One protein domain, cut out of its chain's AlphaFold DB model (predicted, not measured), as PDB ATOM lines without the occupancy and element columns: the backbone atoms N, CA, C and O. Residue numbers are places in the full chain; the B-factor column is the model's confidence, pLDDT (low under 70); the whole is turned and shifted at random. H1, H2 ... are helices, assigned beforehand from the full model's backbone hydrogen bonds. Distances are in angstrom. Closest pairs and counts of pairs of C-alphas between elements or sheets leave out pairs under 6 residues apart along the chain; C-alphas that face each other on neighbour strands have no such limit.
ATOM      1  N   LEU A 270     242.840 129.668 251.541       92.50
ATOM      2  CA  LEU A 270     241.984 129.203 252.634       92.50
ATOM      3  C   LEU A 270     242.264 127.762 253.037       92.50
ATOM      4  O   LEU A 270     242.250 127.461 254.229       92.50
ATOM      5  N   TYR A 271     242.587 126.879 252.094       95.38
ATOM      6  CA  TYR A 271     243.043 125.531 252.434       95.38
ATOM      7  C   TYR A 271     244.328 125.563 253.268       95.38
ATOM      8  O   TYR A 271     244.439 124.781 254.214       95.38
ATOM      9  N   ASP A 272     245.245 126.479 252.947       95.00
ATOM     10  CA  ASP A 272     246.505 126.673 253.668       95.00
ATOM     11  C   ASP A 272     246.262 127.315 255.045       95.00
ATOM     12  O   ASP A 272     246.767 126.836 256.059       95.00
ATOM     13  N   LEU A 273     245.426 128.361 255.126       94.06
ATOM     14  CA  LEU A 273     245.085 129.010 256.399       94.06
ATOM     15  C   LEU A 273     244.437 128.020 257.374       94.06
ATOM     16  O   LEU A 273     244.788 127.996 258.555       94.06
ATOM     17  N   PHE A 274     243.515 127.189 256.882       94.38
ATOM     18  CA  PHE A 274     242.797 126.204 257.687       94.38
ATOM     19  C   PHE A 274     243.590 124.918 257.954       94.38
ATOM     20  O   PHE A 274     243.082 124.066 258.685       94.38
ATOM     21  N   GLU A 275     244.819 124.764 257.437       93.06
ATOM     22  CA  GLU A 275     245.753 123.730 257.917       93.06
ATOM     23  C   GLU A 275     246.004 123.892 259.426       93.06
ATOM     24  O   GLU A 275     246.109 122.910 260.168       93.06
ATOM     25  N   ASP A 276     245.997 125.142 259.899       90.50
ATOM     26  CA  ASP A 276     245.909 125.470 261.313       90.50
ATOM     27  C   ASP A 276     244.546 125.024 261.861       90.50
ATOM     28  O   ASP A 276     243.519 125.683 261.683       90.50
ATOM     29  N   TRP A 277     244.521 123.878 262.542       88.44
ATOM     30  CA  TRP A 277     243.286 123.299 263.073       88.44
ATOM     31  C   TRP A 277     242.542 124.262 264.019       88.44
ATOM     32  O   TRP A 277     241.315 124.180 264.119       88.44
ATOM     33  N   LEU A 278     243.245 125.203 264.672       90.25
ATOM     34  CA  LEU A 278     242.628 126.213 265.533       90.25
ATOM     35  C   LEU A 278     241.788 127.211 264.722       90.25
ATOM     36  O   LEU A 278     240.771 127.691 265.222       90.25
ATOM     37  N   ALA A 279     242.164 127.489 263.471       93.44
ATOM     38  CA  ALA A 279     241.381 128.323 262.563       93.44
ATOM     39  C   ALA A 279     240.013 127.707 262.276       93.44
ATOM     40  O   ALA A 279     238.995 128.391 262.416       93.44
ATOM     41  N   LEU A 280     239.967 126.401 261.983       92.69
ATOM     42  CA  LEU A 280     238.689 125.710 261.818       92.69
ATOM     43  C   LEU A 280     237.864 125.738 263.108       92.69
ATOM     44  O   LEU A 280     236.682 126.065 263.059       92.69
ATOM     45  N   GLU A 281     238.475 125.417 264.250       91.88
ATOM     46  CA  GLU A 281     237.760 125.383 265.530       91.88
ATOM     47  C   GLU A 281     237.141 126.737 265.890       91.88
ATOM     48  O   GLU A 281     236.002 126.788 266.356       91.88
ATOM     49  N   ILE A 282     237.859 127.839 265.640       94.25
ATOM     50  CA  ILE A 282     237.348 129.198 265.853       94.25
ATOM     51  C   ILE A 282     236.125 129.463 264.970       94.25
ATOM     52  O   ILE A 282     235.090 129.892 265.485       94.25
ATOM     53  N   VAL A 283     236.210 129.195 263.664       95.75
ATOM     54  CA  VAL A 283     235.100 129.478 262.739       95.75
ATOM     55  C   VAL A 283     233.899 128.575 263.018       95.75
ATOM     56  O   VAL A 283     232.767 129.057 263.045       95.75
ATOM     57  N   ASP A 284     234.126 127.299 263.325       94.50
ATOM     58  CA  ASP A 284     233.067 126.377 263.736       94.50
ATOM     59  C   ASP A 284     232.328 126.869 264.980       94.50
ATOM     60  O   ASP A 284     231.099 126.818 265.041       94.50
ATOM     61  N   ALA A 285     233.065 127.366 265.974       95.38
ATOM     62  CA  ALA A 285     232.473 127.891 267.192       95.38
ATOM     63  C   ALA A 285     231.656 129.161 266.933       95.38
ATOM     64  O   ALA A 285     230.562 129.299 267.478       95.38
ATOM     65  N   ILE A 286     232.151 130.060 266.074       96.88
ATOM     66  CA  ILE A 286     231.422 131.262 265.647       96.88
ATOM     67  C   ILE A 286     230.112 130.867 264.951       96.88
ATOM     68  O   ILE A 286     229.044 131.358 265.322       96.88
ATOM     69  N   VAL A 287     230.163 129.938 263.991       96.81
ATOM     70  CA  VAL A 287     228.969 129.457 263.279       96.81
ATOM     71  C   VAL A 287     227.985 128.784 264.236       96.81
ATOM     72  O   VAL A 287     226.778 128.996 264.119       96.81
ATOM     73  N   GLU A 288     228.469 128.034 265.225       96.44
ATOM     74  CA  GLU A 288     227.623 127.412 266.245       96.44
ATOM     75  C   GLU A 288     226.955 128.445 267.171       96.44
ATOM     76  O   GLU A 288     225.779 128.284 267.509       96.44
ATOM     77  N   VAL A 289     227.654 129.525 267.553       97.81
ATOM     78  CA  VAL A 289     227.059 130.650 268.302       97.81
ATOM     79  C   VAL A 289     225.929 131.277 267.496       97.81
ATOM     80  O   VAL A 289     224.837 131.489 268.032       97.81
ATOM     81  N   VAL A 290     226.167 131.556 266.213       97.94
ATOM     82  CA  VAL A 290     225.157 132.129 265.316       97.94
ATOM     83  C   VAL A 290     223.960 131.186 265.205       97.94
ATOM     84  O   VAL A 290     222.832 131.597 265.467       97.94
ATOM     85  N   GLU A 291     224.185 129.903 264.915       96.50
ATOM     86  CA  GLU A 291     223.121 128.903 264.786       96.50
ATOM     87  C   GLU A 291     222.295 128.759 266.072       96.50
ATOM     88  O   GLU A 291     221.063 128.781 266.012       96.50
ATOM     89  N   LYS A 292     222.938 128.638 267.243       97.31
ATOM     90  CA  LYS A 292     222.236 128.525 268.533       97.31
ATOM     91  C   LYS A 292     221.463 129.798 268.865       97.31
ATOM     92  O   LYS A 292     220.314 129.699 269.303       97.31
ATOM     93  N   THR A 293     222.056 130.971 268.631       97.88
ATOM     94  CA  THR A 293     221.381 132.262 268.843       97.88
ATOM     95  C   THR A 293     220.146 132.369 267.959       97.88
ATOM     96  O   THR A 293     219.090 132.795 268.435       97.88
ATOM     97  N   LEU A 294     220.250 131.927 266.700       97.06
ATOM     98  CA  LEU A 294     219.137 131.983 265.768       97.06
ATOM     99  C   LEU A 294     218.019 130.987 266.131       97.06
ATOM    100  O   LEU A 294     216.869 131.350 266.367       97.06
ATOM    101  N   LYS A 295     218.357 129.705 266.274       96.44
ATOM    102  CA  LYS A 295     217.361 128.649 266.517       96.44
ATOM    103  C   LYS A 295     216.578 128.827 267.818       96.44
ATOM    104  O   LYS A 295     215.386 128.540 267.849       96.44
ATOM    105  N   ARG A 296     217.205 129.329 268.888       96.31
ATOM    106  CA  ARG A 296     216.525 129.556 270.180       96.31
ATOM    107  C   ARG A 296     215.514 130.701 270.161       96.31
ATOM    108  O   ARG A 296     214.764 130.864 271.123       96.31
ATOM    109  N   ASN A 297     215.519 131.523 269.115       95.75
ATOM    110  CA  ASN A 297     214.693 132.723 269.028       95.75
ATOM    111  C   ASN A 297     213.847 132.762 267.751       95.75
ATOM    112  O   ASN A 297     213.373 133.834 267.389       95.75
ATOM    113  N   ILE A 298     213.621 131.605 267.116       94.69
ATOM    114  CA  ILE A 298     212.903 131.489 265.841       94.69
ATOM    115  C   ILE A 298     211.512 132.145 265.867       94.69
ATOM    116  O   ILE A 298     211.149 132.835 264.921       94.69
ATOM    117  N   ASP A 299     210.815 132.068 267.002       93.56
ATOM    118  CA  ASP A 299     209.467 132.633 267.180       93.56
ATOM    119  C   ASP A 299     209.455 134.117 267.598       93.56
ATOM    120  O   ASP A 299     208.404 134.675 267.908       93.56
ATOM    121  N   LYS A 300     210.624 134.767 267.690       94.19
ATOM    122  CA  LYS A 300     210.761 136.134 268.236       94.19
ATOM    123  C   LYS A 300     211.159 137.176 267.196       94.19
ATOM    124  O   LYS A 300     211.300 138.353 267.544       94.19
ATOM    125  N   TYR A 301     211.381 136.767 265.950       95.31
ATOM    126  CA  TYR A 301     211.797 137.680 264.893       95.31
ATOM    127  C   TYR A 301     210.643 138.523 264.378       95.31
ATOM    128  O   TYR A 301     209.532 138.048 264.179       95.31
ATOM    129  N   LYS A 302     210.939 139.797 264.134       93.38
ATOM    130  CA  LYS A 302     209.998 140.772 263.582       93.38
ATOM    131  C   LYS A 302     210.043 140.815 262.058       93.38
ATOM    132  O   LYS A 302     209.050 141.163 261.434       93.38
ATOM    133  N   ASN A 303     211.213 140.557 261.472       92.00
ATOM    134  CA  ASN A 303     211.459 140.561 260.030       92.00
ATOM    135  C   ASN A 303     212.831 139.937 259.714       92.00
ATOM    136  O   ASN A 303     213.655 139.739 260.608       92.00
ATOM    137  N   LEU A 304     213.093 139.677 258.430       91.19
ATOM    138  CA  LEU A 304     214.352 139.085 257.967       91.19
ATOM    139  C   LEU A 304     215.584 139.976 258.193       91.19
ATOM    140  O   LEU A 304     216.661 139.462 258.487       91.19
ATOM    141  N   SER A 305     215.449 141.304 258.113       91.56
ATOM    142  CA  SER A 305     216.568 142.221 258.380       91.56
ATOM    143  C   SER A 305     217.072 142.093 259.821       91.56
ATOM    144  O   SER A 305     218.277 142.154 260.059       91.56
ATOM    145  N   GLN A 306     216.170 141.836 260.775       95.19
ATOM    146  CA  GLN A 306     216.532 141.536 262.159       95.19
ATOM    147  C   GLN A 306     217.345 140.237 262.258       95.19
ATOM    148  O   GLN A 306     218.318 140.182 263.006       95.19
ATOM    149  N   ILE A 307     216.994 139.205 261.481       96.06
ATOM    150  CA  ILE A 307     217.731 137.932 261.449       96.06
ATOM    151  C   ILE A 307     219.165 138.163 260.961       96.06
ATOM    152  O   ILE A 307     220.104 137.737 261.630       96.06
ATOM    153  N   LEU A 308     219.349 138.901 259.859       95.25
ATOM    154  CA  LEU A 308     220.677 139.282 259.360       95.25
ATOM    155  C   LEU A 308     221.467 140.101 260.392       95.25
ATOM    156  O   LEU A 308     222.658 139.857 260.613       95.25
ATOM    157  N   HIS A 309     220.810 141.053 261.060       94.44
ATOM    158  CA  HIS A 309     221.443 141.866 262.093       94.44
ATOM    159  C   HIS A 309     221.911 141.014 263.283       94.44
ATOM    160  O   HIS A 309     223.044 141.169 263.741       94.44
ATOM    161  N   ILE A 310     221.087 140.072 263.741       97.12
ATOM    162  CA  ILE A 310     221.423 139.155 264.835       97.12
ATOM    163  C   ILE A 310     222.523 138.185 264.421       97.12
ATOM    164  O   ILE A 310     223.445 137.972 265.206       97.12
ATOM    165  N   ALA A 311     222.474 137.633 263.209       97.38
ATOM    166  CA  ALA A 311     223.479 136.697 262.718       97.38
ATOM    167  C   ALA A 311     224.870 137.351 262.691       97.38
ATOM    168  O   ALA A 311     225.783 136.915 263.394       97.38
ATOM    169  N   THR A 312     225.001 138.467 261.969       96.12
ATOM    170  CA  THR A 312     226.276 139.197 261.837       96.12
ATOM    171  C   THR A 312     226.757 139.772 263.172       96.12
ATOM    172  O   THR A 312     227.950 139.784 263.460       96.12
ATOM    173  N   GLY A 313     225.839 140.216 264.038       97.25
ATOM    174  CA  GLY A 313     226.195 140.705 265.370       97.25
ATOM    175  C   GLY A 313     226.638 139.591 266.323       97.25
ATOM    176  O   GLY A 313     227.515 139.815 267.151       97.25
ATOM    177  N   SER A 314     226.079 138.386 266.195       98.25
ATOM    178  CA  SER A 314     226.492 137.221 266.988       98.25
ATOM    179  C   SER A 314     227.889 136.751 266.592       98.25
ATOM    180  O   SER A 314     228.683 136.405 267.467       98.25
ATOM    181  N   ALA A 315     228.219 136.805 265.296       98.19
ATOM    182  CA  ALA A 315     229.575 136.560 264.814       98.19
ATOM    183  C   ALA A 315     230.568 137.597 265.369       98.19
ATOM    184  O   ALA A 315     231.551 137.225 266.008       98.19
ATOM    185  N   ALA A 316     230.246 138.891 265.247       97.94
ATOM    186  CA  ALA A 316     231.035 139.988 265.814       97.94
ATOM    187  C   ALA A 316     231.279 139.832 267.330       97.94
ATOM    188  O   ALA A 316     232.417 139.886 267.790       97.94
ATOM    189  N   ALA A 317     230.225 139.564 268.110       98.31
ATOM    190  CA  ALA A 317     230.335 139.334 269.551       98.31
ATOM    191  C   ALA A 317     231.197 138.104 269.887       98.31
ATOM    192  O   ALA A 317     231.899 138.102 270.898       98.31
ATOM    193  N   SER A 318     231.172 137.068 269.043       97.69
ATOM    194  CA  SER A 318     232.002 135.873 269.227       97.69
ATOM    195  C   SER A 318     233.482 136.179 269.026       97.69
ATOM    196  O   SER A 318     234.296 135.816 269.871       97.69
ATOM    197  N   ILE A 319     233.824 136.898 267.955       97.44
ATOM    198  CA  ILE A 319     235.202 137.305 267.646       97.44
ATOM    199  C   ILE A 319     235.771 138.168 268.776       97.44
ATOM    200  O   ILE A 319     236.844 137.864 269.300       97.44
ATOM    201  N   THR A 320     235.030 139.191 269.216       97.69
ATOM    202  CA  THR A 320     235.457 140.043 270.337       97.69
ATOM    203  C   THR A 320     235.601 139.243 271.629       97.69
ATOM    204  O   THR A 320     236.603 139.380 272.321       97.69
ATOM    205  N   SER A 321     234.666 138.334 271.933       95.75
ATOM    206  CA  SER A 321     234.763 137.487 273.127       95.75
ATOM    207  C   SER A 321     235.994 136.571 273.106       95.75
ATOM    208  O   SER A 321     236.538 136.276 274.172       95.75
ATOM    209  N   ILE A 322     236.429 136.100 271.931       94.38
ATOM    210  CA  ILE A 322     237.651 135.298 271.794       94.38
ATOM    211  C   ILE A 322     238.885 136.162 272.074       94.38
ATOM    212  O   ILE A 322     239.741 135.744 272.853       94.38
ATOM    213  N   LEU A 323     238.962 137.372 271.514       94.81
ATOM    214  CA  LEU A 323     240.069 138.310 271.762       94.81
ATOM    215  C   LEU A 323     240.173 138.699 273.243       94.81
ATOM    216  O   LEU A 323     241.249 138.617 273.838       94.81
ATOM    217  N   GLU A 324     239.046 139.041 273.868       93.56
ATOM    218  CA  GLU A 324     239.000 139.435 275.280       93.56
ATOM    219  C   GLU A 324     239.400 138.300 276.221       93.56
ATOM    220  O   GLU A 324     240.003 138.547 277.265       93.56
ATOM    221  N   SER A 325     239.132 137.047 275.837       89.00
ATOM    222  CA  SER A 325     239.571 135.879 276.608       89.00
ATOM    223  C   SER A 325     241.099 135.749 276.701       89.00
ATOM    224  O   SER A 325     241.598 135.086 277.609       89.00
ATOM    225  N   GLU A 326     241.835 136.381 275.780       88.56
ATOM    226  CA  GLU A 326     243.302 136.477 275.758       88.56
ATOM    227  C   GLU A 326     243.810 137.859 276.223       88.56
ATOM    228  O   GLU A 326     245.005 138.138 276.177       88.56
ATOM    229  N   GLY A 327     242.919 138.728 276.717       91.06
ATOM    230  CA  GLY A 327     243.268 140.057 277.227       91.06
ATOM    231  C   GLY A 327     243.414 141.144 276.156       91.06
ATOM    232  O   GLY A 327     243.844 142.252 276.478       91.06
ATOM    233  N   PHE A 328     243.042 140.871 274.902       95.44
ATOM    234  CA  PHE A 328     243.040 141.874 273.837       95.44
ATOM    235  C   PHE A 328     241.712 142.627 273.811       95.44
ATOM    236  O   PHE A 328     240.662 142.054 273.528       95.44
ATOM    237  N   THR A 329     241.761 143.932 274.074       96.62
ATOM    238  CA  THR A 329     240.584 144.800 273.934       96.62
ATOM    239  C   THR A 329     240.401 145.247 272.487       96.62
ATOM    240  O   THR A 329     241.371 145.401 271.739       96.62
ATOM    241  N   SER A 330     239.166 145.567 272.115       96.56
ATOM    242  CA  SER A 330     238.826 146.121 270.800       96.56
ATOM    243  C   SER A 330     239.662 147.355 270.444       96.56
ATOM    244  O   SER A 330     240.177 147.466 269.333       96.56
ATOM    245  N   GLY A 331     239.879 148.251 271.413       96.94
ATOM    246  CA  GLY A 331     240.705 149.447 271.231       96.94
ATOM    247  C   GLY A 331     242.173 149.138 270.915       96.94
ATOM    248  O   GLY A 331     242.766 149.828 270.089       96.94
ATOM    249  N   MET A 332     242.755 148.087 271.509       97.62
ATOM    250  CA  MET A 332     244.130 147.662 271.198       97.62
ATOM    251  C   MET A 332     244.256 147.192 269.749       97.62
ATOM    252  O   MET A 332     245.200 147.577 269.067       97.62
ATOM    253  N   ILE A 333     243.290 146.401 269.277       97.69
ATOM    254  CA  ILE A 333     243.272 145.856 267.914       97.69
ATOM    255  C   ILE A 333     243.112 146.966 266.877       97.69
ATOM    256  O   ILE A 333     243.903 147.064 265.940       97.69
ATOM    257  N   ILE A 334     242.119 147.839 267.070       97.31
ATOM    258  CA  ILE A 334     241.839 148.942 266.144       97.31
ATOM    259  C   ILE A 334     243.031 149.899 266.081       97.31
ATOM    260  O   ILE A 334     243.429 150.324 264.995       97.31
ATOM    261  N   LYS A 335     243.634 150.210 267.236       97.19
ATOM    262  CA  LYS A 335     244.838 151.040 267.303       97.19
ATOM    263  C   LYS A 335     246.012 150.378 266.585       97.19
ATOM    264  O   LYS A 335     246.632 151.034 265.758       97.19
ATOM    265  N   LEU A 336     246.269 149.091 266.839       96.62
ATOM    266  CA  LEU A 336     247.347 148.336 266.197       96.62
ATOM    267  C   LEU A 336     247.236 148.381 264.669       96.62
ATOM    268  O   LEU A 336     248.194 148.763 264.003       96.62
ATOM    269  N   LEU A 337     246.077 148.016 264.116       96.12
ATOM    270  CA  LEU A 337     245.884 147.956 262.665       96.12
ATOM    271  C   LEU A 337     245.871 149.354 262.028       96.12
ATOM    272  O   LEU A 337     246.430 149.541 260.949       96.12
ATOM    273  N   THR A 338     245.333 150.364 262.716       95.06
ATOM    274  CA  THR A 338     245.362 151.752 262.222       95.06
ATOM    275  C   THR A 338     246.777 152.338 262.237       95.06
ATOM    276  O   THR A 338     247.194 152.959 261.261       95.06
ATOM    277  N   GLU A 339     247.550 152.139 263.308       94.88
ATOM    278  CA  GLU A 339     248.943 152.598 263.382       94.88
ATOM    279  C   GLU A 339     249.838 151.822 262.410       94.88
ATOM    280  O   GLU A 339     250.672 152.429 261.731       94.88
ATOM    281  N   ARG A 340     249.641 150.500 262.279       94.38
ATOM    282  CA  ARG A 340     250.313 149.685 261.258       94.38
ATOM    283  C   ARG A 340     250.038 150.255 259.875       94.38
ATOM    284  O   ARG A 340     251.000 150.473 259.150       94.38
ATOM    285  N   PHE A 341     248.781 150.542 259.531       93.81
ATOM    286  CA  PHE A 341     248.421 151.143 258.245       93.81
ATOM    287  C   PHE A 341     249.217 152.430 257.988       93.81
ATOM    288  O   PHE A 341     249.879 152.543 256.961       93.81
ATOM    289  N   GLN A 342     249.244 153.364 258.944       92.31
ATOM    290  CA  GLN A 342     249.976 154.629 258.782       92.31
ATOM    291  C   GLN A 342     251.489 154.434 258.593       92.31
ATOM    292  O   GLN A 342     252.128 155.184 257.858       92.31
ATOM    293  N   ASN A 343     252.081 153.420 259.224       94.00
ATOM    294  CA  ASN A 343     253.478 153.056 258.978       94.00
ATOM    295  C   ASN A 343     253.655 152.352 257.623       94.00
ATOM    296  O   ASN A 343     254.638 152.581 256.919       94.00
ATOM    297  N   PHE A 344     252.700 151.504 257.240       92.94
ATOM    298  CA  PHE A 344     252.735 150.725 256.010       92.94
ATOM    299  C   PHE A 344     252.724 151.629 254.781       92.94
ATOM    300  O   PHE A 344     253.546 151.434 253.894       92.94
ATOM    301  N   ILE A 345     251.878 152.661 254.755       92.69
ATOM    302  CA  ILE A 345     251.815 153.591 253.619       92.69
ATOM    303  C   ILE A 345     253.105 154.403 253.442       92.69
ATOM    304  O   ILE A 345     253.469 154.724 252.319       92.69
ATOM    305  N   GLN A 346     253.812 154.707 254.537       92.06
ATOM    306  CA  GLN A 346     255.099 155.410 254.495       92.06
ATOM    307  C   GLN A 346     256.226 154.493 254.013       92.06
ATOM    308  O   GLN A 346     257.154 154.942 253.347       92.06
ATOM    309  N   LYS A 347     256.151 153.201 254.349       94.31
ATOM    310  CA  LYS A 347     257.142 152.199 253.943       94.31
ATOM    311  C   LYS A 347     256.919 151.690 252.516       94.31
ATOM    312  O   LYS A 347     257.884 151.370 251.828       94.31
ATOM    313  N   TYR A 348     255.662 151.599 252.094       93.75
ATOM    314  CA  TYR A 348     255.228 151.056 250.810       93.75
ATOM    315  C   TYR A 348     254.257 152.035 250.138       93.75
ATOM    316  O   TYR A 348     253.044 151.803 250.110       93.75
ATOM    317  N   PRO A 349     254.762 153.155 249.600       90.81
ATOM    318  CA  PRO A 349     253.900 154.158 248.988       90.81
ATOM    319  C   PRO A 349     253.190 153.623 247.726       90.81
ATOM    320  O   PRO A 349     252.022 153.951 247.533       90.81
ATOM    321  N   TYR A 350     253.797 152.673 246.993       89.25
ATOM    322  CA  TYR A 350     253.216 151.932 245.848       89.25
ATOM    323  C   TYR A 350     252.172 150.853 246.230       89.25
ATOM    324  O   TYR A 350     251.854 149.956 245.455       89.25
ATOM    325  N   ARG A 351     251.646 150.858 247.456       89.81
ATOM    326  CA  ARG A 351     250.673 149.847 247.906       89.81
ATOM    327  C   ARG A 351     249.426 149.785 247.008       89.81
ATOM    328  O   ARG A 351     248.876 150.811 246.608       89.81
ATOM    329  N   GLY A 352     248.909 148.576 246.807       83.38
ATOM    330  CA  GLY A 352     247.572 148.380 246.251       83.38
ATOM    331  C   GLY A 352     246.492 148.840 247.233       83.38
ATOM    332  O   GLY A 352     246.589 148.610 248.438       83.38
ATOM    333  N   VAL A 353     245.430 149.461 246.721       82.56
ATOM    334  CA  VAL A 353     244.292 149.931 247.537       82.56
ATOM    335  C   VAL A 353     243.477 148.796 248.170       82.56
ATOM    336  O   VAL A 353     242.758 149.046 249.134       82.56
ATOM    337  N   GLY A 354     243.597 147.569 247.651       78.38
ATOM    338  CA  GLY A 354     242.925 146.376 248.176       78.38
ATOM    339  C   GLY A 354     243.647 145.687 249.339       78.38
ATOM    340  O   GLY A 354     243.028 144.889 250.031       78.38
ATOM    341  N   LEU A 355     244.918 146.016 249.610       79.62
ATOM    342  CA  LEU A 355     245.741 145.314 250.615       79.62
ATOM    343  C   LEU A 355     245.194 145.387 252.046       79.62
ATOM    344  O   LEU A 355     245.577 144.597 252.896       79.62
ATOM    345  N   GLU A 356     244.328 146.357 252.322       75.38
ATOM    346  CA  GLU A 356     243.862 146.684 253.671       75.38
ATOM    347  C   GLU A 356     242.340 146.527 253.793       75.38
ATOM    348  O   GLU A 356     241.738 147.002 254.755       75.38
ATOM    349  N   PHE A 357     241.714 145.891 252.797       82.19
ATOM    350  CA  PHE A 357     240.268 145.725 252.695       82.19
ATOM    351  C   PHE A 357     239.700 144.970 253.904       82.19
ATOM    352  O   PHE A 357     239.037 145.572 254.750       82.19
ATOM    353  N   HIS A 358     240.057 143.694 254.061       89.12
ATOM    354  CA  HIS A 358     239.527 142.851 255.135       89.12
ATOM    355  C   HIS A 358     239.960 143.295 256.541       89.12
ATOM    356  O   HIS A 358     239.254 143.033 257.518       89.12
ATOM    357  N   ASN A 359     241.068 144.040 256.666       92.38
ATOM    358  CA  ASN A 359     241.481 144.619 257.947       92.38
ATOM    359  C   ASN A 359     240.413 145.600 258.467       92.38
ATOM    360  O   ASN A 359     240.162 145.657 259.674       92.38
ATOM    361  N   VAL A 360     239.759 146.356 257.574       91.69
ATOM    362  CA  VAL A 360     238.659 147.261 257.939       91.69
ATOM    363  C   VAL A 360     237.443 146.474 258.413       91.69
ATOM    364  O   VAL A 360     236.927 146.786 259.488       91.69
ATOM    365  N   ASP A 361     237.028 145.437 257.684       90.75
ATOM    366  CA  ASP A 361     235.882 144.600 258.068       90.75
ATOM    367  C   ASP A 361     236.105 143.922 259.425       90.75
ATOM    368  O   ASP A 361     235.226 143.930 260.292       90.75
ATOM    369  N   PHE A 362     237.316 143.408 259.657       95.38
ATOM    370  CA  PHE A 362     237.698 142.805 260.928       95.38
ATOM    371  C   PHE A 362     237.641 143.818 262.080       95.38
ATOM    372  O   PHE A 362     237.039 143.543 263.122       95.38
ATOM    373  N   MET A 363     238.208 145.017 261.902       95.94
ATOM    374  CA  MET A 363     238.122 146.080 262.911       95.94
ATOM    375  C   MET A 363     236.672 146.476 263.206       95.94
ATOM    376  O   MET A 363     236.323 146.712 264.364       95.94
ATOM    377  N   GLU A 364     235.820 146.549 262.184       93.69
ATOM    378  CA  GLU A 364     234.399 146.859 262.338       93.69
ATOM    379  C   GLU A 364     233.636 145.762 263.075       93.69
ATOM    380  O   GLU A 364     232.826 146.075 263.953       93.69
ATOM    381  N   ALA A 365     233.926 144.490 262.799       95.56
ATOM    382  CA  ALA A 365     233.362 143.372 263.542       95.56
ATOM    383  C   ALA A 365     233.784 143.407 265.015       95.56
ATOM    384  O   ALA A 365     232.927 143.312 265.894       95.56
ATOM    385  N   VAL A 366     235.068 143.632 265.302       97.38
ATOM    386  CA  VAL A 366     235.574 143.726 266.679       97.38
ATOM    387  C   VAL A 366     234.936 144.905 267.424       97.38
ATOM    388  O   VAL A 366     234.446 144.741 268.544       97.38
ATOM    389  N   TYR A 367     234.857 146.078 266.788       96.56
ATOM    390  CA  TYR A 367     234.220 147.268 267.360       96.56
ATOM    391  C   TYR A 367     232.720 147.072 267.615       96.56
ATOM    392  O   TYR A 367     232.181 147.495 268.640       96.56
ATOM    393  N   ARG A 368     232.021 146.405 266.692       96.06
ATOM    394  CA  ARG A 368     230.608 146.061 266.857       96.06
ATOM    395  C   ARG A 368     230.407 145.058 267.991       96.06
ATOM    396  O   ARG A 368     229.475 145.231 268.776       96.06
ATOM    397  N   GLY A 369     231.256 144.037 268.085       97.56
ATOM    398  CA  GLY A 369     231.207 143.039 269.149       97.56
ATOM    399  C   GLY A 369     231.424 143.657 270.530       97.56
ATOM    400  O   GLY A 369     230.661 143.351 271.443       97.56
ATOM    401  N   ASP A 370     232.355 144.607 270.660       97.25
ATOM    402  CA  ASP A 370     232.594 145.390 271.886       97.25
ATOM    403  C   ASP A 370     231.318 146.054 272.404       97.25
ATOM    404  O   ASP A 370     230.918 145.898 273.560       97.25
ATOM    405  N   ARG A 371     230.627 146.761 271.502       96.25
ATOM    406  CA  ARG A 371     229.375 147.442 271.818       96.25
ATOM    407  C   ARG A 371     228.310 146.447 272.262       96.25
ATOM    408  O   ARG A 371     227.667 146.679 273.284       96.25
ATOM    409  N   ILE A 372     228.155 145.346 271.527       97.62
ATOM    410  CA  ILE A 372     227.167 144.314 271.851       97.62
ATOM    411  C   ILE A 372     227.440 143.741 273.243       97.62
ATOM    412  O   ILE A 372     226.518 143.636 274.049       97.62
ATOM    413  N   LEU A 373     228.689 143.380 273.545       97.62
ATOM    414  CA  LEU A 373     229.060 142.739 274.807       97.62
ATOM    415  C   LEU A 373     228.929 143.693 276.002       97.62
ATOM    416  O   LEU A 373     228.310 143.314 277.000       97.62
ATOM    417  N   HIS A 374     229.439 144.922 275.887       96.06
ATOM    418  CA  HIS A 374     229.611 145.821 277.038       96.06
ATOM    419  C   HIS A 374     228.570 146.929 277.150       96.06
ATOM    420  O   HIS A 374     228.228 147.323 278.262       96.06
ATOM    421  N   ARG A 375     228.049 147.448 276.033       93.12
ATOM    422  CA  ARG A 375     227.038 148.524 276.052       93.12
ATOM    423  C   ARG A 375     225.622 147.967 275.989       93.12
ATOM    424  O   ARG A 375     224.760 148.396 276.749       93.12
ATOM    425  N   ASP A 376     225.415 146.953 275.153       95.44
ATOM    426  CA  ASP A 376     224.099 146.347 274.931       95.44
ATOM    427  C   ASP A 376     223.872 145.097 275.808       95.44
ATOM    428  O   ASP A 376     222.898 144.358 275.636       95.44
ATOM    429  N   ASN A 377     224.753 144.854 276.789       95.12
ATOM    430  CA  ASN A 377     224.681 143.740 277.741       95.12
ATOM    431  C   ASN A 377     224.524 142.367 277.056       95.12
ATOM    432  O   ASN A 377     223.709 141.529 277.466       95.12
ATOM    433  N   GLY A 378     225.289 142.135 275.991       96.38
ATOM    434  CA  GLY A 378     225.303 140.909 275.197       96.38
ATOM    435  C   GLY A 378     224.034 140.669 274.379       96.38
ATOM    436  O   GLY A 378     223.717 139.508 274.107       96.38
ATOM    437  N   LYS A 379     223.263 141.716 274.052       97.50
ATOM    438  CA  LYS A 379     222.005 141.605 273.303       97.50
ATOM    439  C   LYS A 379     222.050 142.362 271.977       97.50
ATOM    440  O   LYS A 379     222.669 143.409 271.873       97.50
ATOM    441  N   ILE A 380     221.323 141.843 270.994       96.44
ATOM    442  CA  ILE A 380     221.093 142.452 269.682       96.44
ATOM    443  C   ILE A 380     219.581 142.497 269.481       96.44
ATOM    444  O   ILE A 380     218.927 141.457 269.531       96.44
ATOM    445  N   ASP A 381     219.003 143.690 269.340       94.25
ATOM    446  CA  ASP A 381     217.547 143.893 269.245       94.25
ATOM    447  C   ASP A 381     216.744 143.157 270.338       94.25
ATOM    448  O   ASP A 381     215.667 142.606 270.104       94.25
ATOM    449  N   GLY A 382     217.292 143.125 271.557       94.19
ATOM    450  CA  GLY A 382     216.700 142.450 272.716       94.19
ATOM    451  C   GLY A 382     216.972 140.943 272.813       94.19
ATOM    452  O   GLY A 382     216.694 140.356 273.861       94.19
ATOM    453  N   ILE A 383     217.566 140.318 271.791       97.00
ATOM    454  CA  ILE A 383     217.934 138.897 271.776       97.00
ATOM    455  C   ILE A 383     219.357 138.716 272.312       97.00
ATOM    456  O   ILE A 383     220.294 139.349 271.836       97.00
ATOM    457  N   ARG A 384     219.525 137.858 273.325       97.31
ATOM    458  CA  ARG A 384     220.830 137.547 273.929       97.31
ATOM    459  C   ARG A 384     221.649 136.656 272.989       97.31
ATOM    460  O   ARG A 384     221.135 135.646 272.519       97.31
ATOM    461  N   VAL A 385     222.918 137.004 272.787       97.88
ATOM    462  CA  VAL A 385     223.873 136.174 272.037       97.88
ATOM    463  C   VAL A 385     224.260 134.938 272.851       97.88
ATOM    464  O   VAL A 385     224.619 135.035 274.031       97.88
ATOM    465  N   GLU A 386     224.219 133.772 272.211       96.69
ATOM    466  CA  GLU A 386     224.486 132.472 272.825       96.69
ATOM    467  C   GLU A 386     225.968 132.098 272.758       96.69
ATOM    468  O   GLU A 386     226.374 131.243 271.981       96.69
ATOM    469  N   LEU A 387     226.788 132.716 273.611       95.75
ATOM    470  CA  LEU A 387     228.247 132.503 273.652       95.75
ATOM    471  C   LEU A 387     228.681 131.163 274.286       95.75
ATOM    472  O   LEU A 387     229.874 130.943 274.504       95.75
ATOM    473  N   SER A 388     227.748 130.272 274.641       93.69
ATOM    474  CA  SER A 388     228.080 128.999 275.298       93.69
ATOM    475  C   SER A 388     229.000 128.078 274.474       93.69
ATOM    476  O   SER A 388     229.908 127.515 275.084       93.69
ATOM    477  N   PRO A 389     228.908 127.996 273.126       94.31
ATOM    478  CA  PRO A 389     229.851 127.226 272.305       94.31
ATOM    479  C   PRO A 389     231.320 127.592 272.525       94.31
ATOM    480  O   PRO A 389     232.173 126.708 272.558       94.31
ATOM    481  N   LEU A 390     231.621 128.876 272.758       91.25
ATOM    482  CA  LEU A 390     232.989 129.333 273.030       91.25
ATOM    483  C   LEU A 390     233.516 128.791 274.368       91.25
ATOM    484  O   LEU A 390     234.707 128.547 274.525       91.25
ATOM    485  N   LYS A 391     232.620 128.592 275.343       83.56
ATOM    486  CA  LYS A 391     232.938 128.089 276.689       83.56
ATOM    487  C   LYS A 391     232.921 126.565 276.765       83.56
ATOM    488  O   LYS A 391     233.559 125.985 277.638       83.56
ATOM    489  N   GLU A 392     232.165 125.910 275.897       85.12
ATOM    490  CA  GLU A 392     232.036 124.451 275.859       85.12
ATOM    491  C   GLU A 392     233.203 123.810 275.093       85.12
ATOM    492  O   GLU A 392     233.688 122.748 275.489       85.12
ATOM    493  N   ARG A 393     233.722 124.480 274.053       80.31
ATOM    494  CA  ARG A 393     234.884 124.014 273.283       80.31
ATOM    495  C   ARG A 393     236.169 124.196 274.080       80.31
ATOM    496  O   ARG A 393     236.658 125.310 274.248       80.31
ATOM    497  N   GLY A 394     236.728 123.082 274.555       67.00
ATOM    498  CA  GLY A 394     237.839 123.051 275.512       67.00
ATOM    499  C   GLY A 394     239.038 123.925 275.145       67.00
ATOM    500  O   GLY A 394     239.620 124.528 276.033       67.00
ATOM    501  N   ILE A 395     239.355 124.063 273.858       67.50
ATOM    502  CA  ILE A 395     240.531 124.800 273.377       67.50
ATOM    503  C   ILE A 395     240.288 126.298 273.136       67.50
ATOM    504  O   ILE A 395     241.205 127.120 273.185       67.50
ATOM    505  N   ILE A 396     239.021 126.672 272.954       73.75
ATOM    506  CA  ILE A 396     238.572 128.068 272.950       73.75
ATOM    507  C   ILE A 396     238.374 128.539 274.396       73.75
ATOM    508  O   ILE A 396     238.729 129.664 274.735       73.75
ATOM    509  N   ARG A 397     237.909 127.654 275.287       69.56
ATOM    510  CA  ARG A 397     237.786 127.926 276.722       69.56
ATOM    511  C   ARG A 397     239.145 128.024 277.420       69.56
ATOM    512  O   ARG A 397     239.377 128.976 278.160       69.56
ATOM    513  N   ASP A 398     240.009 127.027 277.249       71.62
ATOM    514  CA  ASP A 398     241.248 126.866 278.013       71.62
ATOM    515  C   ASP A 398     242.482 127.013 277.116       71.62
ATOM    516  O   ASP A 398     242.942 126.075 276.464       71.62
ATOM    517  N   PHE A 399     243.037 128.225 277.110       66.31
ATOM    518  CA  PHE A 399     244.254 128.558 276.367       66.31
ATOM    519  C   PHE A 399     245.518 127.897 276.943       66.31
ATOM    520  O   PHE A 399     246.554 127.855 276.281       66.31
ATOM    521  N   ARG A 400     245.462 127.376 278.176       63.97
ATOM    522  CA  ARG A 400     246.633 126.831 278.880       63.97
ATOM    523  C   ARG A 400     246.889 125.377 278.511       63.97
ATOM    524  O   ARG A 400     248.039 124.949 278.526       63.97
ATOM    525  N   SER A 401     245.847 124.621 278.179       57.72
ATOM    526  CA  SER A 401     245.941 123.170 277.998       57.72
ATOM    527  C   SER A 401     245.980 122.697 276.542       57.72
ATOM    528  O   SER A 401     246.210 121.511 276.325       57.72
ATOM    529  N   GLY A 402     245.724 123.567 275.554       57.81
ATOM    530  CA  GLY A 402     245.527 123.136 274.159       57.81
ATOM    531  C   GLY A 402     246.245 123.939 273.070       57.81
ATOM    532  O   GLY A 402     246.371 123.456 271.950       57.81
ATOM    533  N   CYS A 403     246.743 125.138 273.359       60.91
ATOM    534  CA  CYS A 403     247.447 125.942 272.361       60.91
ATOM    535  C   CYS A 403     248.920 125.505 272.206       60.91
ATOM    536  O   CYS A 403     249.492 124.947 273.140       60.91
ATOM    537  N   ILE A 404     249.505 125.800 271.033       64.94
ATOM    538  CA  ILE A 404     250.846 125.445 270.493       64.94
ATOM    539  C   ILE A 404     251.921 125.081 271.536       64.94
ATOM    540  O   ILE A 404     252.652 124.110 271.343       64.94
ATOM    541  N   TYR A 405     252.028 125.840 272.631       71.31
ATOM    542  CA  TYR A 405     252.876 125.505 273.771       71.31
ATOM    543  C   TYR A 405     252.076 125.539 275.090       71.31
ATOM    544  O   TYR A 405     251.568 126.609 275.462       71.31
ATOM    545  N   PRO A 406     251.969 124.409 275.820       72.69
ATOM    546  CA  PRO A 406     251.207 124.332 277.066       72.69
ATOM    547  C   PRO A 406     251.614 125.410 278.077       72.69
ATOM    548  O   PRO A 406     252.793 125.705 278.253       72.69
ATOM    549  N   ASN A 407     250.626 125.989 278.758       74.19
ATOM    550  CA  ASN A 407     250.740 127.083 279.731       74.19
ATOM    551  C   ASN A 407     251.288 128.425 279.206       74.19
ATOM    552  O   ASN A 407     251.281 129.394 279.967       74.19
ATOM    553  N   CYS A 408     251.715 128.530 277.941       74.00
ATOM    554  CA  CYS A 408     252.233 129.783 277.366       74.00
ATOM    555  C   CYS A 408     251.450 130.287 276.145       74.00
ATOM    556  O   CYS A 408     251.749 131.368 275.641       74.00
ATOM    557  N   GLY A 409     250.451 129.548 275.661       73.44
ATOM    558  CA  GLY A 409     249.648 129.925 274.494       73.44
ATOM    559  C   GLY A 409     248.583 130.987 274.775       73.44
ATOM    560  O   GLY A 409     247.405 130.707 274.596       73.44
ATOM    561  N   PHE A 410     248.969 132.188 275.222       79.69
ATOM    562  CA  PHE A 410     248.032 133.293 275.500       79.69
ATOM    563  C   PHE A 410     247.794 134.238 274.305       79.69
ATOM    564  O   PHE A 410     247.040 135.194 274.436       79.69
ATOM    565  N   THR A 411     248.439 133.995 273.160       88.31
ATOM    566  CA  THR A 411     248.293 134.791 271.921       88.31
ATOM    567  C   THR A 411     247.941 133.941 270.701       88.31
ATOM    568  O   THR A 411     248.000 134.417 269.566       88.31
ATOM    569  N   SER A 412     247.615 132.661 270.895       87.25
ATOM    570  CA  SER A 412     247.411 131.729 269.785       87.25
ATOM    571  C   SER A 412     246.117 132.019 269.032       87.25
ATOM    572  O   SER A 412     246.129 132.026 267.802       87.25
ATOM    573  N   ARG A 413     245.016 132.323 269.733       90.00
ATOM    574  CA  ARG A 413     243.747 132.656 269.066       90.00
ATOM    575  C   ARG A 413     243.813 134.037 268.437       90.00
ATOM    576  O   ARG A 413     243.355 134.196 267.312       90.00
ATOM    577  N   PHE A 414     244.449 134.997 269.106       92.94
ATOM    578  CA  PHE A 414     244.797 136.290 268.529       92.94
ATOM    579  C   PHE A 414     245.585 136.119 267.228       92.94
ATOM    580  O   PHE A 414     245.196 136.691 266.218       92.94
ATOM    581  N   SER A 415     246.635 135.289 267.210       92.62
ATOM    582  CA  SER A 415     247.429 135.046 266.000       92.62
ATOM    583  C   SER A 415     246.582 134.508 264.847       92.62
ATOM    584  O   SER A 415     246.747 134.967 263.721       92.62
ATOM    585  N   VAL A 416     245.665 133.578 265.116       93.69
ATOM    586  CA  VAL A 416     244.741 133.057 264.101       93.69
ATOM    587  C   VAL A 416     243.749 134.129 263.643       93.69
ATOM    588  O   VAL A 416     243.548 134.300 262.445       93.69
ATOM    589  N   LEU A 417     243.178 134.906 264.565       95.75
ATOM    590  CA  LEU A 417     242.286 136.018 264.227       95.75
ATOM    591  C   LEU A 417     242.996 137.129 263.436       95.75
ATOM    592  O   LEU A 417     242.353 137.765 262.613       95.75
ATOM    593  N   MET A 418     244.304 137.333 263.625       95.62
ATOM    594  CA  MET A 418     245.098 138.237 262.782       95.62
ATOM    595  C   MET A 418     245.337 137.667 261.381       95.62
ATOM    596  O   MET A 418     245.345 138.429 260.428       95.62
ATOM    597  N   LYS A 419     245.461 136.345 261.202       94.38
ATOM    598  CA  LYS A 419     245.433 135.764 259.844       94.38
ATOM    599  C   LYS A 419     244.072 136.023 259.184       94.38
ATOM    600  O   LYS A 419     244.004 136.423 258.029       94.38
ATOM    601  N   PHE A 420     242.986 135.865 259.944       94.69
ATOM    602  CA  PHE A 420     241.637 136.170 259.470       94.69
ATOM    603  C   PHE A 420     241.373 137.658 259.235       94.69
ATOM    604  O   PHE A 420     240.432 137.973 258.516       94.69
ATOM    605  N   SER A 421     242.168 138.588 259.777       94.06
ATOM    606  CA  SER A 421     242.002 139.997 259.410       94.06
ATOM    607  C   SER A 421     242.393 140.266 257.959       94.06
ATOM    608  O   SER A 421     241.936 141.257 257.399       94.06
ATOM    609  N   ASP A 422     243.188 139.393 257.338       90.00
ATOM    610  CA  ASP A 422     243.558 139.490 255.922       90.00
ATOM    611  C   ASP A 422     242.605 138.698 255.008       90.00
ATOM    612  O   ASP A 422     242.588 138.930 253.804       90.00
ATOM    613  N   HIS A 423     241.783 137.799 255.566       88.75
ATOM    614  CA  HIS A 423     240.725 137.073 254.852       88.75
ATOM    615  C   HIS A 423     239.556 136.765 255.799       88.75
ATOM    616  O   HIS A 423     239.551 135.768 256.529       88.75
ATOM    617  N   PHE A 424     238.588 137.683 255.852       91.25
ATOM    618  CA  PHE A 424     237.616 137.759 256.949       91.25
ATOM    619  C   PHE A 424     236.223 137.196 256.612       91.25
ATOM    620  O   PHE A 424     235.360 137.101 257.488       91.25
ATOM    621  N   CYS A 425     236.000 136.766 255.370       91.12
ATOM    622  CA  CYS A 425     234.689 136.383 254.837       91.12
ATOM    623  C   CYS A 425     233.986 135.284 255.660       91.12
ATOM    624  O   CYS A 425     232.818 135.418 256.040       91.12
ATOM    625  N   LEU A 426     234.705 134.211 256.022       93.38
ATOM    626  CA  LEU A 426     234.125 133.087 256.774       93.38
ATOM    627  C   LEU A 426     233.838 133.416 258.252       93.38
ATOM    628  O   LEU A 426     232.713 133.156 258.692       93.38
ATOM    629  N   PRO A 427     234.768 134.005 259.038       94.50
ATOM    630  CA  PRO A 427     234.443 134.493 260.382       94.50
ATOM    631  C   PRO A 427     233.313 135.533 260.398       94.50
ATOM    632  O   PRO A 427     232.534 135.566 261.351       94.50
ATOM    633  N   ASN A 428     233.190 136.344 259.342       92.12
ATOM    634  CA  ASN A 428     232.093 137.294 259.157       92.12
ATOM    635  C   ASN A 428     230.789 136.647 258.663       92.12
ATOM    636  O   ASN A 428     229.822 137.356 258.393       92.12
ATOM    637  N   ILE A 429     230.744 135.313 258.550       94.19
ATOM    638  CA  ILE A 429     229.596 134.521 258.089       94.19
ATOM    639  C   ILE A 429     229.005 135.020 256.762       94.19
ATOM    640  O   ILE A 429     227.786 134.989 256.564       94.19
ATOM    641  N   GLU A 430     229.854 135.496 255.855       91.56
ATOM    642  CA  GLU A 430     229.437 136.100 254.591       91.56
ATOM    643  C   GLU A 430     228.510 135.195 253.760       91.56
ATOM    644  O   GLU A 430     227.421 135.659 253.416       91.56
ATOM    645  N   PRO A 431     228.780 133.887 253.585       91.06
ATOM    646  CA  PRO A 431     227.865 132.991 252.864       91.06
ATOM    647  C   PRO A 431     226.445 132.950 253.443       91.06
ATOM    648  O   PRO A 431     225.447 132.907 252.723       91.06
ATOM    649  N   MET A 432     226.323 132.989 254.776       92.69
ATOM    650  CA  MET A 432     225.014 133.071 255.434       92.69
ATOM    651  C   MET A 432     224.366 134.439 255.204       92.69
ATOM    652  O   MET A 432     223.157 134.522 254.987       92.69
ATOM    653  N   SER A 433     225.164 135.505 255.258       92.50
ATOM    654  CA  SER A 433     224.700 136.876 255.053       92.50
ATOM    655  C   SER A 433     224.143 137.070 253.646       92.50
ATOM    656  O   SER A 433     223.061 137.633 253.507       92.50
ATOM    657  N   VAL A 434     224.800 136.533 252.617       91.88
ATOM    658  CA  VAL A 434     224.340 136.627 251.223       91.88
ATOM    659  C   VAL A 434     223.037 135.859 250.996       91.88
ATOM    660  O   VAL A 434     222.106 136.378 250.369       91.88
ATOM    661  N   ALA A 435     222.904 134.659 251.572       93.06
ATOM    662  CA  ALA A 435     221.644 133.918 251.531       93.06
ATOM    663  C   ALA A 435     220.499 134.704 252.205       93.06
ATOM    664  O   ALA A 435     219.388 134.777 251.673       93.06
ATOM    665  N   LEU A 436     220.762 135.350 253.346       94.44
ATOM    666  CA  LEU A 436     219.782 136.207 254.024       94.44
ATOM    667  C   LEU A 436     219.456 137.471 253.218       94.44
ATOM    668  O   LEU A 436     218.287 137.842 253.144       94.44
ATOM    669  N   ILE A 437     220.443 138.106 252.581       94.19
ATOM    670  CA  ILE A 437     220.236 139.271 251.705       94.19
ATOM    671  C   ILE A 437     219.352 138.896 250.516       94.19
ATOM    672  O   ILE A 437     218.412 139.625 250.220       94.19
TER     673      ILE A 437
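What this domain is: This is residues 270 to 437 of the 478 residues of the protein "DUF2193 domain-containing protein" of Candidatus Altiarchaeales archaeon (UniProt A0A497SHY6). A long helix, H3, forms the core; H2 folds back along one side of it, and H5 crosses it on another side. H4 pairs with H5 as a helical hairpin, and residues 342 to 354 at its far end stick out, while short helices H10 and H9 pack near the beginning and end of H3 and H6 packs on H2. The printed part has 168 residues with ten named helices, H1 to H10 in chain order, and no named strand, and its class is all helix. It is compact, with a radius of gyration of the C-alphas of 16.3 A and spans of 53 by 39 by 33 A.

How they stand to each other: H1, residues 270 to 273, touches no helix. H2, residues 277 to 295, forms a hairpin with H3, residues 304 to 325: residues 286 to 294 of H2 touch H3 at a steep tilt of 41 degrees, opposite ways, closest at the C-alphas of Val 290 and Ala 311, 5.5 A apart. H3 is the hub, touching four helices. H4, residues 330 to 347, and H5, residues 357 to 375, form a hairpin at a shallow tilt of 21 degrees, opposite ways; their closest C-alphas, Ile 334 and Met 363, are 5.7 A apart. H5 touches H3 about perpendicular, at 88 degrees, and the C-alphas of Ala 317 and Gly 369 come within 3.8 A. H6, residues 388 to 392, touches H2, closest at the C-alphas of Ala 285 and Pro 389, 5.8 A. H7, residues 394 to 397, only just touches H6, and only at the corner, with 3 pairs of C-alphas within 8 A, closest at Lys 391 and Arg 397, 4.9 A; H8, residues 399 to 402, likewise only just touches H7 at the corner alone, with 3 such pairs, closest at Ile 395 and Gly 402, 5.3 A. H9, residues 412 to 420, touches H2 about perpendicular, at 79 degrees, with the C-alphas of Ala 279 and Val 416 6.0 A apart, and touches H3 at Leu 323 and Phe 414, 6.1 A between C-alphas. H10, residues 430 to 437, touches H3 at a shallow tilt of 23 degrees, opposite ways, with the C-alphas of Leu 308 and Leu 436 6.2 A apart. Helix packing, the way touching helices tilt, is mostly crossed, but only just: of the 6 touching pairs among H2, H3, H4, H5, H9 and H10, 2 are at a shallow tilt. Each O i to N i+4 pair is within hydrogen-bond range in H2, H3, H6, H9 and H10, against 13 of 14 in H4 and 14 of 15 in H5; H1, H7 and H8 are too short for such a pair.

Where its parts are: H1 begins at C-alpha 270, (241.984, 129.203, 252.634). From first to last C-alpha H2 measures 26.7 A, H3 31.5 A, H4 25.6 A and H5 27.0 A. H3 starts at C-alpha 304, (214.352, 139.085, 257.967). H10 ends at C-alpha 437, (220.236, 139.271, 251.705).

The domain as a whole: The two C-alphas farthest apart, Asp 299 and Lys 347, are 53.2 A apart. The printed part has no cut. The link from H5 to H6, residues 376 to 387, is long; in it residues 379 to 380 pair antiparallel with residues 383 to 384. Mean pLDDT of the printed part is 91.1, and residues 394 to 395, 397 and 399 to 404 are under 70.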